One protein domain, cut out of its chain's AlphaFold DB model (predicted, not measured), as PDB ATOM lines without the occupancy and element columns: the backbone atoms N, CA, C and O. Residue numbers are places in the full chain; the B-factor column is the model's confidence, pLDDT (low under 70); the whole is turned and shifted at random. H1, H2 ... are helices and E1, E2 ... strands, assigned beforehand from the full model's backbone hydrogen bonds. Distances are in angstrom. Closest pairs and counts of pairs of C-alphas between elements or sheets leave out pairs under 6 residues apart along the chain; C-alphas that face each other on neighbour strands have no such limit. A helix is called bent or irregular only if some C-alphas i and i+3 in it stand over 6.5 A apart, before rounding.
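AT A GLANCE: This is residues 4 to 127 of the 130 residues of an uncharacterized protein of Schistosoma japonicum (UniProt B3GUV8). A small head of helices, loops and two short strands stands at one end of a long arm made by most of H4 and, beyond a short link, by H5. In the head, the pair of strands E1 and E2 lies between H2, which is nearer E1, and kinked H3, which is nearer E2; H1 keeps to itself at the head's rim, and the stretch that sticks out is residues 91 to 127. The printed part has 124 residues with five named helices and two named strands, in the order H1, H2, E1, E2, H3, H4, H5; the sheet, in the order E1, E2, is parallel, and the class is mostly helix. The whole is extended, with a radius of gyration of the C-alphas of 23.4 A, and spans 85 by 36 by 28 A, the arm making the length.

HOW THE PARTS SIT: H1, residues 4 to 11, touches no helix. A tight link of 5 residues leads to H2, residues 17 to 26, yet H1 and H2 are apart. Another tight link leads to the strand E1, residues 32 to 34; the closest C-alphas of H2 and E1 are those of Gly 24 and Thr 32, 6.0 A apart. A long link of 19 residues joins E1 to E2, residues 54 to 56. E1 and E2 are parallel neighbours, with 23 degrees between their directions; C-alphas 32 and 54 face each other at 4.7 A. Across this pair, N 34 and O 55 are within hydrogen-bond range at 2.8 A, as are N 55 and O 32 at 3.0 A. The closest C-alphas of H2 and E2 are those of Ile 21 and Val 54, 7.5 A apart. H3, residues 65 to 81, has its closest C-alphas to E2 at Ser 72 and Ala 55, 5.9 A apart. H2 and H3 are apart. A tight link of 1 residue leads from H3 to H4, residues 83 to 109; the two are close but not clearly touching, with the C-alphas of Gln 79 and Trp 86 closest at 6.6 A, and their lines stand about perpendicular at 81 degrees. H5, residues 118 to 126, is apart from H4. In H2 every O i to N i+4 pair is within hydrogen-bond range; the counts are 3 of 4 in H1, 22 of 23 in H4, 4 of 13 in H3 and 0 of 5 in H5, where O i to N i+3 pairs within range are 10 of 14 in H3 and 0 of 6 in H5.

IN THESE COORDINATES: H1, residues 4 to 11, begins at C-alpha 4 at (351.112, 293.038, 137.779); it is irregular, with C-alphas 4 and 7 8.4 A apart. H2, residues 17 to 26, is 14.5 A long; E1, residues 32 to 34, is 6.3 A and E2, residues 54 to 56, is 7.2 A. H3, residues 65 to 81, is 23.6 A long, with a kink of 61 degrees near residue 73; it is irregular, with C-alphas 66 and 69 7.7 A apart. H4, residues 83 to 109, is the longest helix at 38.2 A and runs from (371.154, 298.395, 147.322) to (355.162, 292.553, 113.180). H5, residues 118 to 126, is 14.0 A long and ends at C-alpha 126 at (337.615, 290.867, 86.516).

THE WHOLE: The two C-alphas farthest apart are those of Lys 64 and Asn 127, at 85.0 A. Without the stretch that stands free, the body of 87 residues spans 34 by 34 by 23 A. The printed part has no cut, and E1 to E2 is the long link. The mean pLDDT of the printed part is 75.3; it is under 70 in residues 4 to 5, 38 to 51 and 109 to 127.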
ATOM      1  N   GLU A   4     351.029 294.252 138.608       65.38
ATOM      2  CA  GLU A   4     351.112 293.038 137.779       65.38
ATOM      3  C   GLU A   4     350.311 291.842 138.338       65.38
ATOM      4  O   GLU A   4     350.108 290.839 137.653       65.38
ATOM      5  N   HIS A   5     349.876 291.903 139.600       68.25
ATOM      6  CA  HIS A   5     349.169 290.818 140.288       68.25
ATOM      7  C   HIS A   5     347.790 291.238 140.810       68.25
ATOM      8  O   HIS A   5     347.349 290.760 141.861       68.25
ATOM      9  N   SER A   6     347.093 292.111 140.083       71.06
ATOM     10  CA  SER A   6     345.737 292.569 140.420       71.06
ATOM     11  C   SER A   6     344.744 291.412 140.626       71.06
ATOM     12  O   SER A   6     343.990 291.398 141.601       71.06
ATOM     13  N   ASP A   7     344.801 290.371 139.791       74.81
ATOM     14  CA  ASP A   7     343.920 289.202 139.911       74.81
ATOM     15  C   ASP A   7     344.161 288.373 141.174       74.81
ATOM     16  O   ASP A   7     343.215 287.875 141.793       74.81
ATOM     17  N   LEU A   8     345.424 288.230 141.582       73.88
ATOM     18  CA  LEU A   8     345.780 287.538 142.821       73.88
ATOM     19  C   LEU A   8     345.373 288.368 144.038       73.88
ATOM     20  O   LEU A   8     344.853 287.811 145.004       73.88
ATOM     21  N   ALA A   9     345.554 289.690 143.970       77.69
ATOM     22  CA  ALA A   9     345.133 290.614 145.018       77.69
ATOM     23  C   ALA A   9     343.614 290.530 145.245       77.69
ATOM     24  O   ALA A   9     343.167 290.316 146.372       77.69
ATOM     25  N   ARG A  10     342.820 290.543 144.168       78.31
ATOM     26  CA  ARG A  10     341.358 290.395 144.228       78.31
ATOM     27  C   ARG A  10     340.922 289.058 144.830       78.31
ATOM     28  O   ARG A  10     340.037 289.034 145.684       78.31
ATOM     29  N   LYS A  11     341.553 287.948 144.430       78.44
ATOM     30  CA  LYS A  11     341.263 286.610 144.986       78.44
ATOM     31  C   LYS A  11     341.599 286.517 146.475       78.44
ATOM     32  O   LYS A  11     340.832 285.936 147.235       78.44
ATOM     33  N   ALA A  12     342.710 287.120 146.889       76.31
ATOM     34  CA  ALA A  12     343.160 287.138 148.275       76.31
ATOM     35  C   ALA A  12     342.524 288.261 149.121       76.31
ATOM     36  O   ALA A  12     342.860 288.399 150.293       76.31
ATOM     37  N   ARG A  13     341.600 289.050 148.549       81.69
ATOM     38  CA  ARG A  13     340.967 290.220 149.188       81.69
ATOM     39  C   ARG A  13     341.989 291.222 149.751       81.69
ATOM     40  O   ARG A  13     341.807 291.773 150.833       81.69
ATOM     41  N   HIS A  14     343.054 291.461 148.995       83.81
ATOM     42  CA  HIS A  14     344.073 292.468 149.275       83.81
ATOM     43  C   HIS A  14     344.031 293.592 148.237       83.81
ATOM     44  O   HIS A  14     343.639 293.373 147.093       83.81
ATOM     45  N   SER A  15     344.477 294.785 148.630       81.94
ATOM     46  CA  SER A  15     344.656 295.924 147.723       81.94
ATOM     47  C   SER A  15     345.998 295.841 146.992       81.94
ATOM     48  O   SER A  15     347.004 295.403 147.565       81.94
ATOM     49  N   THR A  16     346.033 296.290 145.738       84.94
ATOM     50  CA  THR A  16     347.302 296.588 145.059       84.94
ATOM     51  C   THR A  16     347.904 297.893 145.589       84.94
ATOM     52  O   THR A  16     347.264 298.638 146.340       84.94
ATOM     53  N   THR A  17     349.164 298.169 145.240       81.94
ATOM     54  CA  THR A  17     349.809 299.430 145.626       81.94
ATOM     55  C   THR A  17     349.090 300.623 144.992       81.94
ATOM     56  O   THR A  17     348.820 301.600 145.696       81.94
ATOM     57  N   SER A  18     348.708 300.526 143.715       82.62
ATOM     58  CA  SER A  18     347.945 301.584 143.048       82.62
ATOM     59  C   SER A  18     346.548 301.777 143.636       82.62
ATOM     60  O   SER A  18     346.161 302.923 143.867       82.62
ATOM     61  N   ASP A  19     345.831 300.703 143.992       85.81
ATOM     62  CA  ASP A  19     344.507 300.822 144.632       85.81
ATOM     63  C   ASP A  19     344.583 301.603 145.949       85.81
ATOM     64  O   ASP A  19     343.741 302.459 146.238       85.81
ATOM     65  N   ALA A  20     345.606 301.324 146.763       86.75
ATOM     66  CA  ALA A  20     345.794 301.988 148.047       86.75
ATOM     67  C   ALA A  20     346.104 303.486 147.877       86.75
ATOM     68  O   ALA A  20     345.532 304.323 148.581       86.75
ATOM     69  N   ILE A  21     346.959 303.838 146.910       86.12
ATOM     70  CA  ILE A  21     347.279 305.235 146.584       86.12
ATOM     71  C   ILE A  21     346.034 305.957 146.063       86.12
ATOM     72  O   ILE A  21     345.717 307.061 146.508       86.12
ATOM     73  N   GLN A  22     345.296 305.331 145.148       87.94
ATOM     74  CA  GLN A  22     344.102 305.918 144.551       87.94
ATOM     75  C   GLN A  22     343.003 306.141 145.597       87.94
ATOM     76  O   GLN A  22     342.392 307.208 145.630       87.94
ATOM     77  N   THR A  23     342.817 305.191 146.514       90.12
ATOM     78  CA  THR A  23     341.904 305.337 147.657       90.12
ATOM     79  C   THR A  23     342.306 306.522 148.537       90.12
ATOM     80  O   THR A  23     341.461 307.351 148.872       90.12
ATOM     81  N   GLY A  24     343.600 306.673 148.844       89.12
ATOM     82  CA  GLY A  24     344.118 307.825 149.590       89.12
ATOM     83  C   GLY A  24     343.846 309.165 148.897       89.12
ATOM     84  O   GLY A  24     343.430 310.129 149.548       89.12
ATOM     85  N   ARG A  25     343.989 309.211 147.565       88.69
ATOM     86  CA  ARG A  25     343.646 310.386 146.747       88.69
ATOM     87  C   ARG A  25     342.145 310.691 146.782       88.69
ATOM     88  O   ARG A  25     341.778 311.845 146.990       88.69
ATOM     89  N   TYR A  26     341.275 309.685 146.652       92.56
ATOM     90  CA  TYR A  26     339.818 309.868 146.749       92.56
ATOM     91  C   TYR A  26     339.375 310.368 148.125       92.56
ATOM     92  O   TYR A  26     338.498 311.224 148.219       92.56
ATOM     93  N   MET A  27     340.028 309.896 149.186       93.81
ATOM     94  CA  MET A  27     339.799 310.366 150.552       93.81
ATOM     95  C   MET A  27     340.330 311.785 150.808       93.81
ATOM     96  O   MET A  27     340.080 312.334 151.879       93.81
ATOM     97  N   LYS A  28     341.070 312.382 149.859       90.50
ATOM     98  CA  LYS A  28     341.800 313.649 150.032       90.50
ATOM     99  C   LYS A  28     342.707 313.627 151.268       90.50
ATOM    100  O   LYS A  28     342.816 314.615 151.994       90.50
ATOM    101  N   ALA A  29     343.345 312.484 151.522       90.38
ATOM    102  CA  ALA A  29     344.256 312.339 152.643       90.38
ATOM    103  C   ALA A  29     345.461 313.278 152.472       90.38
ATOM    104  O   ALA A  29     346.057 313.349 151.397       90.38
ATOM    105  N   SER A  30     345.855 313.974 153.542       89.38
ATOM    106  CA  SER A  30     347.045 314.837 153.510       89.38
ATOM    107  C   SER A  30     348.332 314.035 153.301       89.38
ATOM    108  O   SER A  30     349.281 314.543 152.714       89.38
ATOM    109  N   PHE A  31     348.363 312.793 153.788       89.88
ATOM    110  CA  PHE A  31     349.479 311.873 153.620       89.88
ATOM    111  C   PHE A  31     348.987 310.421 153.640       89.88
ATOM    112  O   PHE A  31     348.103 310.077 154.427       89.88
ATOM    113  N   THR A  32     349.565 309.557 152.810       89.75
ATOM    114  CA  THR A  32     349.236 308.130 152.722       89.75
ATOM    115  C   THR A  32     350.463 307.288 153.052       89.75
ATOM    116  O   THR A  32     351.444 307.267 152.312       89.75
ATOM    117  N   LEU A  33     350.397 306.566 154.173       89.31
ATOM    118  CA  LEU A  33     351.428 305.614 154.575       89.31
ATOM    119  C   LEU A  33     350.981 304.195 154.211       89.31
ATOM    120  O   LEU A  33     350.010 303.679 154.764       89.31
ATOM    121  N   LEU A  34     351.688 303.575 153.271       87.69
ATOM    122  CA  LEU A  34     351.423 302.220 152.801       87.69
ATOM    123  C   LEU A  34     352.063 301.200 153.747       87.69
ATOM    124  O   LEU A  34     353.256 301.299 154.033       87.69
ATOM    125  N   ASN A  35     351.283 300.212 154.189       87.00
ATOM    126  CA  ASN A  35     351.710 299.170 155.126       87.00
ATOM    127  C   ASN A  35     351.188 297.783 154.696       87.00
ATOM    128  O   ASN A  35     350.417 297.665 153.746       87.00
ATOM    129  N   HIS A  36     351.590 296.737 155.424       84.81
ATOM    130  CA  HIS A  36     351.168 295.348 155.256       84.81
ATOM    131  C   HIS A  36     351.520 294.785 153.868       84.81
ATOM    132  O   HIS A  36     350.684 294.274 153.116       84.81
ATOM    133  N   PHE A  37     352.803 294.869 153.517       80.31
ATOM    134  CA  PHE A  37     353.310 294.307 152.272       80.31
ATOM    135  C   PHE A  37     353.390 292.776 152.363       80.31
ATOM    136  O   PHE A  37     354.055 292.218 153.232       80.31
ATOM    137  N   SER A  38     352.733 292.085 151.426       68.94
ATOM    138  CA  SER A  38     352.746 290.616 151.318       68.94
ATOM    139  C   SER A  38     354.130 290.033 151.013       68.94
ATOM    140  O   SER A  38     354.358 288.838 151.193       68.94
ATOM    141  N   GLN A  39     355.070 290.868 150.572       63.78
ATOM    142  CA  GLN A  39     356.445 290.471 150.336       63.78
ATOM    143  C   GLN A  39     357.311 290.832 151.546       63.78
ATOM    144  O   GLN A  39     357.460 292.005 151.881       63.78
ATOM    145  N   ARG A  40     357.877 289.815 152.203       55.16
ATOM    146  CA  ARG A  40     358.714 289.970 153.398       55.16
ATOM    147  C   ARG A  40     360.197 290.028 153.026       55.16
ATOM    148  O   ARG A  40     360.692 289.121 152.366       55.16
ATOM    149  N   TYR A  41     360.872 291.068 153.517       50.19
ATOM    150  CA  TYR A  41     362.317 291.332 153.474       50.19
ATOM    151  C   TYR A  41     362.965 291.532 152.092       50.19
ATOM    152  O   TYR A  41     362.721 290.825 151.120       50.19
ATOM    153  N   GLY A  42     363.842 292.539 152.030       52.31
ATOM    154  CA  GLY A  42     364.693 292.859 150.884       52.31
ATOM    155  C   GLY A  42     364.005 293.637 149.761       52.31
ATOM    156  O   GLY A  42     364.631 294.506 149.158       52.31
ATOM    157  N   ARG A  43     362.720 293.388 149.497       59.22
ATOM    158  CA  ARG A  43     361.972 294.105 148.459       59.22
ATOM    159  C   ARG A  43     361.376 295.402 148.980       59.22
ATOM    160  O   ARG A  43     360.319 295.398 149.603       59.22
ATOM    161  N   LEU A  44     362.049 296.515 148.682       63.91
ATOM    162  CA  LEU A  44     361.383 297.812 148.625       63.91
ATOM    163  C   LEU A  44     360.180 297.680 147.676       63.91
ATOM    164  O   LEU A  44     360.333 297.086 146.602       63.91
ATOM    165  N   PRO A  45     358.992 298.189 148.050       65.25
ATOM    166  CA  PRO A  45     357.897 298.344 147.102       65.25
ATOM    167  C   PRO A  45     358.409 299.058 145.837       65.25
ATOM    168  O   PRO A  45     359.389 299.790 145.923       65.25
ATOM    169  N   PRO A  46     357.817 298.864 144.654       62.12
ATOM    170  CA  PRO A  46     358.135 299.711 143.511       62.12
ATOM    171  C   PRO A  46     357.771 301.161 143.875       62.12
ATOM    172  O   PRO A  46     356.600 301.519 143.964       62.12
ATOM    173  N   ILE A  47     358.807 301.937 144.209       61.41
ATOM    174  CA  ILE A  47     358.777 303.299 144.769       61.41
ATOM    175  C   ILE A  47     358.996 304.352 143.663       61.41
ATOM    176  O   ILE A  47     359.149 305.536 143.931       61.41
ATOM    177  N   ASP A  48     359.007 303.960 142.391       55.50
ATOM    178  CA  ASP A  48     359.440 304.861 141.312       55.50
ATOM    179  C   ASP A  48     358.507 306.063 141.064       55.50
ATOM    180  O   ASP A  48     358.878 306.987 140.348       55.50
ATOM    181  N   THR A  49     357.333 306.114 141.702       54.38
ATOM    182  CA  THR A  49     356.353 307.204 141.561       54.38
ATOM    183  C   THR A  49     355.775 307.669 142.901       54.38
ATOM    184  O   THR A  49     354.578 307.931 143.020       54.38
ATOM    185  N   PHE A  50     356.594 307.773 143.952       61.25
ATOM    186  CA  PHE A  50     356.111 308.411 145.178       61.25
ATOM    187  C   PHE A  50     355.879 309.905 144.949       61.25
ATOM    188  O   PHE A  50     356.811 310.707 144.915       61.25
ATOM    189  N   ASP A  51     354.605 310.278 144.851       67.12
ATOM    190  CA  ASP A  51     354.166 311.637 145.139       67.12
ATOM    191  C   ASP A  51     354.711 312.074 146.510       67.12
ATOM    192  O   ASP A  51     354.892 311.258 147.419       67.12
ATOM    193  N   GLN A  52     354.884 313.383 146.707       72.88
ATOM    194  CA  GLN A  52     355.378 313.967 147.966       72.88
ATOM    195  C   GLN A  52     354.555 313.578 149.212       72.88
ATOM    196  O   GLN A  52     355.017 313.742 150.341       72.88
ATOM    197  N   ASN A  53     353.343 313.053 149.017       84.75
ATOM    198  CA  ASN A  53     352.390 312.745 150.078       84.75
ATOM    199  C   ASN A  53     352.205 311.242 150.310       84.75
ATOM    200  O   ASN A  53     351.303 310.852 151.049       84.75
ATOM    201  N   VAL A  54     353.008 310.390 149.677       86.44
ATOM    202  CA  VAL A  54     352.925 308.941 149.859       86.44
ATOM    203  C   VAL A  54     354.268 308.445 150.411       86.44
ATOM    204  O   VAL A  54     355.329 308.955 150.049       86.44
ATOM    205  N   ALA A  55     354.243 307.452 151.301       86.88
ATOM    206  CA  ALA A  55     355.444 306.727 151.726       86.88
ATOM    207  C   ALA A  55     355.145 305.263 152.065       86.88
ATOM    208  O   ALA A  55     354.008 304.901 152.363       86.88
ATOM    209  N   ALA A  56     356.179 304.423 152.050       84.56
ATOM    210  CA  ALA A  56     356.120 303.052 152.547       84.56
ATOM    211  C   ALA A  56     356.565 302.986 154.017       84.56
ATOM    212  O   ALA A  56     357.540 303.636 154.401       84.56
ATOM    213  N   SER A  57     355.872 302.194 154.836       85.69
ATOM    214  CA  SER A  57     356.287 301.907 156.210       85.69
ATOM    215  C   SER A  57     357.223 300.703 156.291       85.69
ATOM    216  O   SER A  57     357.057 299.731 155.553       85.69
ATOM    217  N   PHE A  58     358.143 300.733 157.252       83.31
ATOM    218  CA  PHE A  58     359.048 299.625 157.563       83.31
ATOM    219  C   PHE A  58     358.821 299.095 158.981       83.31
ATOM    220  O   PHE A  58     358.326 299.814 159.854       83.31
ATOM    221  N   ASP A  59     359.224 297.847 159.223       85.25
ATOM    222  CA  ASP A  59     359.197 297.253 160.559       85.25
ATOM    223  C   ASP A  59     360.023 298.106 161.533       85.25
ATOM    224  O   ASP A  59     361.111 298.580 161.203       85.25
ATOM    225  N   PHE A  60     359.486 298.322 162.737       87.00
ATOM    226  CA  PHE A  60     360.074 299.178 163.778       87.00
ATOM    227  C   PHE A  60     360.244 300.666 163.412       87.00
ATOM    228  O   PHE A  60     360.881 301.417 164.155       87.00
ATOM    229  N   MET A  61     359.637 301.137 162.319       86.88
ATOM    230  CA  MET A  61     359.637 302.553 161.962       86.88
ATOM    231  C   MET A  61     358.864 303.385 162.993       86.88
ATOM    232  O   MET A  61     357.702 303.119 163.295       86.88
ATOM    233  N   ARG A  62     359.500 304.442 163.511       91.25
ATOM    234  CA  ARG A  62     358.874 305.426 164.402       91.25
ATOM    235  C   ARG A  62     358.940 306.798 163.761       91.25
ATOM    236  O   ARG A  62     360.023 307.334 163.550       91.25
ATOM    237  N   VAL A  63     357.778 307.378 163.490       90.50
ATOM    238  CA  VAL A  63     357.648 308.690 162.853       90.50
ATOM    239  C   VAL A  63     356.625 309.539 163.582       90.50
ATOM    240  O   VAL A  63     355.603 309.043 164.052       90.50
ATOM    241  N   LYS A  64     356.908 310.836 163.690       92.94
ATOM    242  CA  LYS A  64     355.938 311.816 164.174       92.94
ATOM    243  C   LYS A  64     355.051 312.231 163.007       92.94
ATOM    244  O   LYS A  64     355.551 312.452 161.910       92.94
ATOM    245  N   PHE A  65     353.760 312.443 163.259       89.12
ATOM    246  CA  PHE A  65     352.820 312.908 162.230       89.12
ATOM    247  C   PHE A  65     353.271 314.205 161.540       89.12
ATOM    248  O   PHE A  65     353.116 314.349 160.333       89.12
ATOM    249  N   ARG A  66     353.899 315.120 162.291       90.38
ATOM    250  CA  ARG A  66     354.447 316.375 161.752       90.38
ATOM    251  C   ARG A  66     355.597 316.174 160.768       90.38
ATOM    252  O   ARG A  66     355.863 317.087 160.009       90.38
ATOM    253  N   ASP A  67     356.268 315.027 160.786       90.19
ATOM    254  CA  ASP A  67     357.442 314.747 159.956       90.19
ATOM    255  C   ASP A  67     357.120 313.811 158.778       90.19
ATOM    256  O   ASP A  67     358.030 313.405 158.062       90.19
ATOM    257  N   LEU A  68     355.846 313.465 158.547       88.25
ATOM    258  CA  LEU A  68     355.459 312.499 157.510       88.25
ATOM    259  C   LEU A  68     355.908 312.913 156.104       88.25
ATOM    260  O   LEU A  68     356.463 312.089 155.388       88.25
ATOM    261  N   TYR A  69     355.789 314.193 155.746       86.75
ATOM    262  CA  TYR A  69     356.255 314.710 154.450       86.75
ATOM    263  C   TYR A  69     357.764 314.514 154.223       86.75
ATOM    264  O   TYR A  69     358.237 314.548 153.091       86.75
ATOM    265  N   ARG A  70     358.549 314.312 155.291       87.62
ATOM    266  CA  ARG A  70     359.992 314.079 155.184       87.62
ATOM    267  C   ARG A  70     360.302 312.678 154.663       87.62
ATOM    268  O   ARG A  70     361.391 312.470 154.147       87.62
ATOM    269  N   LEU A  71     359.374 311.725 154.772       86.50
ATOM    270  CA  LEU A  71     359.613 310.323 154.407       86.50
ATOM    271  C   LEU A  71     359.947 310.159 152.930       86.50
ATOM    272  O   LEU A  71     360.849 309.391 152.602       86.50
ATOM    273  N   SER A  72     359.286 310.917 152.058       82.56
ATOM    274  CA  SER A  72     359.547 310.878 150.619       82.56
ATOM    275  C   SER A  72     360.976 311.338 150.287       82.56
ATOM    276  O   SER A  72     361.589 310.815 149.362       82.56
ATOM    277  N   TYR A  73     361.578 312.217 151.099       84.06
ATOM    278  CA  TYR A  73     362.985 312.619 150.945       84.06
ATOM    279  C   TYR A  73     363.982 311.525 151.353       84.06
ATOM    280  O   TYR A  73     365.136 311.563 150.928       84.06
ATOM    281  N   TYR A  74     363.566 310.546 152.165       83.25
ATOM    282  CA  TYR A  74     364.440 309.459 152.618       83.25
ATOM    283  C   TYR A  74     364.505 308.268 151.649       83.25
ATOM    284  O   TYR A  74     365.328 307.374 151.837       83.25
ATOM    285  N   ILE A  75     363.707 308.275 150.575       81.06
ATOM    286  CA  ILE A  75     363.715 307.252 149.515       81.06
ATOM    287  C   ILE A  75     365.123 306.869 149.022       81.06
ATOM    288  O   ILE A  75     365.435 305.674 149.055       81.06
ATOM    289  N   PRO A  76     366.007 307.806 148.619       81.12
ATOM    290  CA  PRO A  76     367.346 307.444 148.144       81.12
ATOM    291  C   PRO A  76     368.193 306.747 149.219       81.12
ATOM    292  O   PRO A  76     368.984 305.859 148.909       81.12
ATOM    293  N   TYR A  77     367.996 307.081 150.497       85.56
ATOM    294  CA  TYR A  77     368.696 306.423 151.602       85.56
ATOM    295  C   TYR A  77     368.213 304.986 151.790       85.56
ATOM    296  O   TYR A  77     369.025 304.099 152.047       85.56
ATOM    297  N   TYR A  78     366.914 304.731 151.611       79.50
ATOM    298  CA  TYR A  78     366.392 303.367 151.614       79.50
ATOM    299  C   TYR A  78     366.938 302.560 150.432       79.50
ATOM    300  O   TYR A  78     367.377 301.427 150.620       79.50
ATOM    301  N   GLN A  79     366.983 303.143 149.230       77.81
ATOM    302  CA  GLN A  79     367.586 302.495 148.059       77.81
ATOM    303  C   GLN A  79     369.060 302.147 148.301       77.81
ATOM    304  O   GLN A  79     369.489 301.049 147.955       77.81
ATOM    305  N   TYR A  80     369.814 303.039 148.947       83.19
ATOM    306  CA  TYR A  80     371.202 302.785 149.325       83.19
ATOM    307  C   TYR A  80     371.328 301.667 150.371       83.19
ATOM    308  O   TYR A  80     372.082 300.713 150.175       83.19
ATOM    309  N   ALA A  81     370.548 301.728 151.455       82.75
ATOM    310  CA  ALA A  81     370.576 300.726 152.522       82.75
ATOM    311  C   ALA A  81     370.219 299.315 152.017       82.75
ATOM    312  O   ALA A  81     370.778 298.321 152.481       82.75
ATOM    313  N   PHE A  82     369.325 299.223 151.028       77.44
ATOM    314  CA  PHE A  82     368.886 297.966 150.424       77.44
ATOM    315  C   PHE A  82     369.491 297.710 149.033       77.44
ATOM    316  O   PHE A  82     368.977 296.869 148.292       77.44
ATOM    317  N   ALA A  83     370.604 298.367 148.682       77.38
ATOM    318  CA  ALA A  83     371.154 298.395 147.322       77.38
ATOM    319  C   ALA A  83     371.348 297.007 146.690       77.38
ATOM    320  O   ALA A  83     370.962 296.796 145.543       77.38
ATOM    321  N   LYS A  84     371.872 296.028 147.442       74.00
ATOM    322  CA  LYS A  84     372.074 294.649 146.953       74.00
ATOM    323  C   LYS A  84     370.772 293.982 146.505       74.00
ATOM    324  O   LYS A  84     370.764 293.197 145.562       74.00
ATOM    325  N   HIS A  85     369.683 294.243 147.217       71.75
ATOM    326  CA  HIS A  85     368.392 293.661 146.889       71.75
ATOM    327  C   HIS A  85     367.674 294.503 145.825       71.75
ATOM    328  O   HIS A  85     367.035 293.943 144.939       71.75
ATOM    329  N   TRP A  86     367.860 295.826 145.848       70.19
ATOM    330  CA  TRP A  86     367.363 296.753 144.835       70.19
ATOM    331  C   TRP A  86     367.873 296.420 143.428       70.19
ATOM    332  O   TRP A  86     367.071 296.264 142.510       70.19
ATOM    333  N   THR A  87     369.186 296.225 143.261       72.75
ATOM    334  CA  THR A  87     369.785 295.884 141.958       72.75
ATOM    335  C   THR A  87     369.273 294.553 141.419       72.75
ATOM    336  O   THR A  87     368.948 294.462 140.239       72.75
ATOM    337  N   LEU A  88     369.129 293.544 142.284       74.00
ATOM    338  CA  LEU A  88     368.602 292.230 141.912       74.00
ATOM    339  C   LEU A  88     367.133 292.283 141.471       74.00
ATOM    340  O   LEU A  88     366.735 291.557 140.558       74.00
ATOM    341  N   ILE A  89     366.302 293.099 142.129       71.88
ATOM    342  CA  ILE A  89     364.915 293.293 141.687       71.88
ATOM    343  C   ILE A  89     364.912 294.005 140.348       71.88
ATOM    344  O   ILE A  89     364.267 293.513 139.431       71.88
ATOM    345  N   LYS A  90     365.647 295.116 140.236       73.81
ATOM    346  CA  LYS A  90     365.677 295.933 139.029       73.81
ATOM    347  C   LYS A  90     366.113 295.110 137.823       73.81
ATOM    348  O   LYS A  90     365.384 295.062 136.849       73.81
ATOM    349  N   SER A  91     367.185 294.321 137.936       80.00
ATOM    350  CA  SER A  91     367.626 293.447 136.843       80.00
ATOM    351  C   SER A  91     366.579 292.402 136.440       80.00
ATOM    352  O   SER A  91     366.458 292.071 135.266       80.00
ATOM    353  N   ARG A  92     365.823 291.851 137.404       77.19
ATOM    354  CA  ARG A  92     364.746 290.886 137.122       77.19
ATOM    355  C   ARG A  92     363.542 291.557 136.468       77.19
ATOM    356  O   ARG A  92     362.977 290.983 135.544       77.19
ATOM    357  N   THR A  93     363.161 292.736 136.951       72.94
ATOM    358  CA  THR A  93     362.076 293.538 136.385       72.94
ATOM    359  C   THR A  93     362.437 293.991 134.975       72.94
ATOM    360  O   THR A  93     361.661 293.745 134.062       72.94
ATOM    361  N   ASP A  94     363.637 294.529 134.761       79.56
ATOM    362  CA  ASP A  94     364.123 294.973 133.450       79.56
ATOM    363  C   ASP A  94     364.164 293.806 132.449       79.56
ATOM    364  O   ASP A  94     363.699 293.938 131.319       79.56
ATOM    365  N   ALA A  95     364.643 292.629 132.871       81.94
ATOM    366  CA  ALA A  95     364.633 291.427 132.036       81.94
ATOM    367  C   ALA A  95     363.208 290.961 131.684       81.94
ATOM    368  O   ALA A  95     362.964 290.523 130.559       81.94
ATOM    369  N   TYR A  96     362.262 291.061 132.624       77.75
ATOM    370  CA  TYR A  96     360.853 290.746 132.382       77.75
ATOM    371  C   TYR A  96     360.206 291.736 131.408       77.75
ATOM    372  O   TYR A  96     359.575 291.309 130.441       77.75
ATOM    373  N   VAL A  97     360.410 293.039 131.622       81.25
ATOM    374  CA  VAL A  97     359.896 294.110 130.759       81.25
ATOM    375  C   VAL A  97     360.448 293.963 129.346       81.25
ATOM    376  O   VAL A  97     359.679 293.996 128.393       81.25
ATOM    377  N   LEU A  98     361.752 293.711 129.195       81.50
ATOM    378  CA  LEU A  98     362.364 293.502 127.885       81.50
ATOM    379  C   LEU A  98     361.773 292.284 127.164       81.50
ATOM    380  O   LEU A  98     361.525 292.354 125.963       81.50
ATOM    381  N   ARG A  99     361.515 291.181 127.880       85.25
ATOM    382  CA  ARG A  99     360.854 290.009 127.288       85.25
ATOM    383  C   ARG A  99     359.430 290.340 126.846       85.25
ATOM    384  O   ARG A  99     359.053 289.996 125.735       85.25
ATOM    385  N   LYS A 100     358.669 291.045 127.685       84.06
ATOM    386  CA  LYS A 100     357.299 291.474 127.379       84.06
ATOM    387  C   LYS A 100     357.222 292.428 126.190       84.06
ATOM    388  O   LYS A 100     356.305 292.301 125.390       84.06
ATOM    389  N   LEU A 101     358.172 293.354 126.074       85.25
ATOM    390  CA  LEU A 101     358.265 294.264 124.934       85.25
ATOM    391  C   LEU A 101     358.579 293.507 123.643       85.25
ATOM    392  O   LEU A 101     357.917 293.757 122.651       85.25
ATOM    393  N   ARG A 102     359.512 292.544 123.671       87.31
ATOM    394  CA  ARG A 102     359.798 291.683 122.508       87.31
ATOM    395  C   ARG A 102     358.587 290.859 122.084       87.31
ATOM    396  O   ARG A 102     358.248 290.867 120.915       87.31
ATOM    397  N   GLU A 103     357.910 290.216 123.038       87.62
ATOM    398  CA  GLU A 103     356.660 289.484 122.776       87.62
ATOM    399  C   GLU A 103     355.601 290.399 122.123       87.62
ATOM    400  O   GLU A 103     354.866 289.963 121.244       87.62
ATOM    401  N   ALA A 104     355.506 291.664 122.550       84.88
ATOM    402  CA  ALA A 104     354.563 292.630 121.985       84.88
ATOM    403  C   ALA A 104     354.971 293.131 120.587       84.88
ATOM    404  O   ALA A 104     354.096 293.341 119.754       84.88
ATOM    405  N   ASP A 105     356.268 293.306 120.335       84.75
ATOM    406  CA  ASP A 105     356.815 293.718 119.035       84.75
ATOM    407  C   ASP A 105     356.636 292.605 117.990       84.75
ATOM    408  O   ASP A 105     356.132 292.849 116.901       84.75
ATOM    409  N   GLU A 106     356.901 291.348 118.368       84.38
ATOM    410  CA  GLU A 106     356.641 290.164 117.531       84.38
ATOM    411  C   GLU A 106     355.147 290.026 117.167       84.38
ATOM    412  O   GLU A 106     354.808 289.627 116.053       84.38
ATOM    413  N   LEU A 107     354.239 290.394 118.080       77.19
ATOM    414  CA  LEU A 107     352.793 290.431 117.814       77.19
ATOM    415  C   LEU A 107     352.376 291.591 116.894       77.19
ATOM    416  O   LEU A 107     351.375 291.464 116.195       77.19
ATOM    417  N   LEU A 108     353.115 292.705 116.886       71.25
ATOM    418  CA  LEU A 108     352.870 293.844 115.994       71.25
ATOM    419  C   LEU A 108     353.431 293.601 114.586       71.25
ATOM    420  O   LEU A 108     352.797 293.977 113.602       71.25
ATOM    421  N   GLU A 109     354.584 292.937 114.472       65.94
ATOM    422  CA  GLU A 109     355.162 292.553 113.180       65.94
ATOM    423  C   GLU A 109     354.352 291.440 112.486       65.94
ATOM    424  O   GLU A 109     354.250 291.436 111.258       65.94
ATOM    425  N   GLY A 110     353.708 290.548 113.249       55.59
ATOM    426  CA  GLY A 110     352.866 289.467 112.718       55.59
ATOM    427  C   GLY A 110     351.545 289.907 112.064       55.59
ATOM    428  O   GLY A 110     351.002 289.161 111.254       55.59
ATOM    429  N   ASP A 111     351.044 291.111 112.356       47.47
ATOM    430  CA  ASP A 111     349.772 291.628 111.808       47.47
ATOM    431  C   ASP A 111     349.952 292.336 110.444       47.47
ATOM    432  O   ASP A 111     349.004 292.565 109.693       47.47
ATOM    433  N   CYS A 112     351.196 292.647 110.057       47.72
ATOM    434  CA  CYS A 112     351.492 293.311 108.781       47.72
ATOM    435  C   CYS A 112     351.665 292.343 107.595       47.72
ATOM    436  O   CYS A 112     351.783 292.800 106.457       47.72
ATOM    437  N   THR A 113     351.676 291.023 107.820       50.53
ATOM    438  CA  THR A 113     351.935 290.024 106.762       50.53
ATOM    439  C   THR A 113     350.702 289.296 106.226       50.53
ATOM    440  O   THR A 113     350.847 288.544 105.267       50.53
ATOM    441  N   GLU A 114     349.496 289.536 106.754       46.94
ATOM    442  CA  GLU A 114     348.283 288.822 106.299       46.94
ATOM    443  C   GLU A 114     347.361 289.620 105.355       46.94
ATOM    444  O   GLU A 114     346.365 289.086 104.887       46.94
ATOM    445  N   ASN A 115     347.705 290.856 104.969       46.78
ATOM    446  CA  ASN A 115     346.836 291.683 104.108       46.78
ATOM    447  C   ASN A 115     347.295 291.817 102.638       46.78
ATOM    448  O   ASN A 115     346.798 292.684 101.922       46.78
ATOM    449  N   VAL A 116     348.237 290.994 102.155       49.16
ATOM    450  CA  VAL A 116     348.783 291.124 100.777       49.16
ATOM    451  C   VAL A 116     348.167 290.131  99.774       49.16
ATOM    452  O   VAL A 116     348.293 290.325  98.561       49.16
ATOM    453  N   ASP A 117     347.445 289.105 100.235       45.53
ATOM    454  CA  ASP A 117     346.953 288.037  99.351       45.53
ATOM    455  C   ASP A 117     345.502 288.223  98.862       45.53
ATOM    456  O   ASP A 117     345.155 287.732  97.781       45.53
ATOM    457  N   ASP A 118     344.679 289.023  99.548       48.44
ATOM    458  CA  ASP A 118     343.269 289.220  99.171       48.44
ATOM    459  C   ASP A 118     343.070 290.172  97.974       48.44
ATOM    460  O   ASP A 118     342.101 290.043  97.217       48.44
ATOM    461  N   GLU A 119     344.014 291.080  97.707       47.59
ATOM    462  CA  GLU A 119     343.898 292.026  96.585       47.59
ATOM    463  C   GLU A 119     344.193 291.363  95.222       47.59
ATOM    464  O   GLU A 119     343.643 291.747  94.183       47.59
ATOM    465  N   LYS A 120     344.999 290.290  95.202       51.09
ATOM    466  CA  LYS A 120     345.337 289.566  93.962       51.09
ATOM    467  C   LYS A 120     344.214 288.648  93.480       51.09
ATOM    468  O   LYS A 120     344.108 288.402  92.273       51.09
ATOM    469  N   HIS A 121     343.343 288.175  94.375       48.56
ATOM    470  CA  HIS A 121     342.236 287.305  93.983       48.56
ATOM    471  C   HIS A 121     341.093 288.089  93.309       48.56
ATOM    472  O   HIS A 121     340.508 287.585  92.346       48.56
ATOM    473  N   LEU A 122     340.821 289.338  93.713       48.69
ATOM    474  CA  LEU A 122     339.785 290.183  93.090       48.69
ATOM    475  C   LEU A 122     340.151 290.650  91.668       48.69
ATOM    476  O   LEU A 122     339.285 290.688  90.792       48.69
ATOM    477  N   LEU A 123     341.433 290.905  91.392       52.50
ATOM    478  CA  LEU A 123     341.902 291.331  90.065       52.50
ATOM    479  C   LEU A 123     341.902 290.203  89.014       52.50
ATOM    480  O   LEU A 123     341.774 290.466  87.817       52.50
ATOM    481  N   SER A 124     341.998 288.936  89.432       51.44
ATOM    482  CA  SER A 124     341.981 287.787  88.509       51.44
ATOM    483  C   SER A 124     340.583 287.415  87.988       51.44
ATOM    484  O   SER A 124     340.467 286.803  86.922       51.44
ATOM    485  N   VAL A 125     339.519 287.804  88.702       55.62
ATOM    486  CA  VAL A 125     338.126 287.497  88.321       55.62
ATOM    487  C   VAL A 125     337.590 288.531  87.325       55.62
ATOM    488  O   VAL A 125     336.825 288.182  86.429       55.62
ATOM    489  N   GLN A 126     338.056 289.781  87.401       53.72
ATOM    490  CA  GLN A 126     337.615 290.867  86.516       53.72
ATOM    491  C   GLN A 126     338.204 290.805  85.095       53.72
ATOM    492  O   GLN A 126     337.628 291.374  84.172       53.72
ATOM    493  N   ASN A 127     339.297 290.062  84.890       51.00
ATOM    494  CA  ASN A 127     339.947 289.903  83.582       51.00
ATOM    495  C   ASN A 127     339.513 288.644  82.803       51.00
ATOM    496  O   ASN A 127     340.087 288.352  81.757       51.00
TER     497      ASN A 127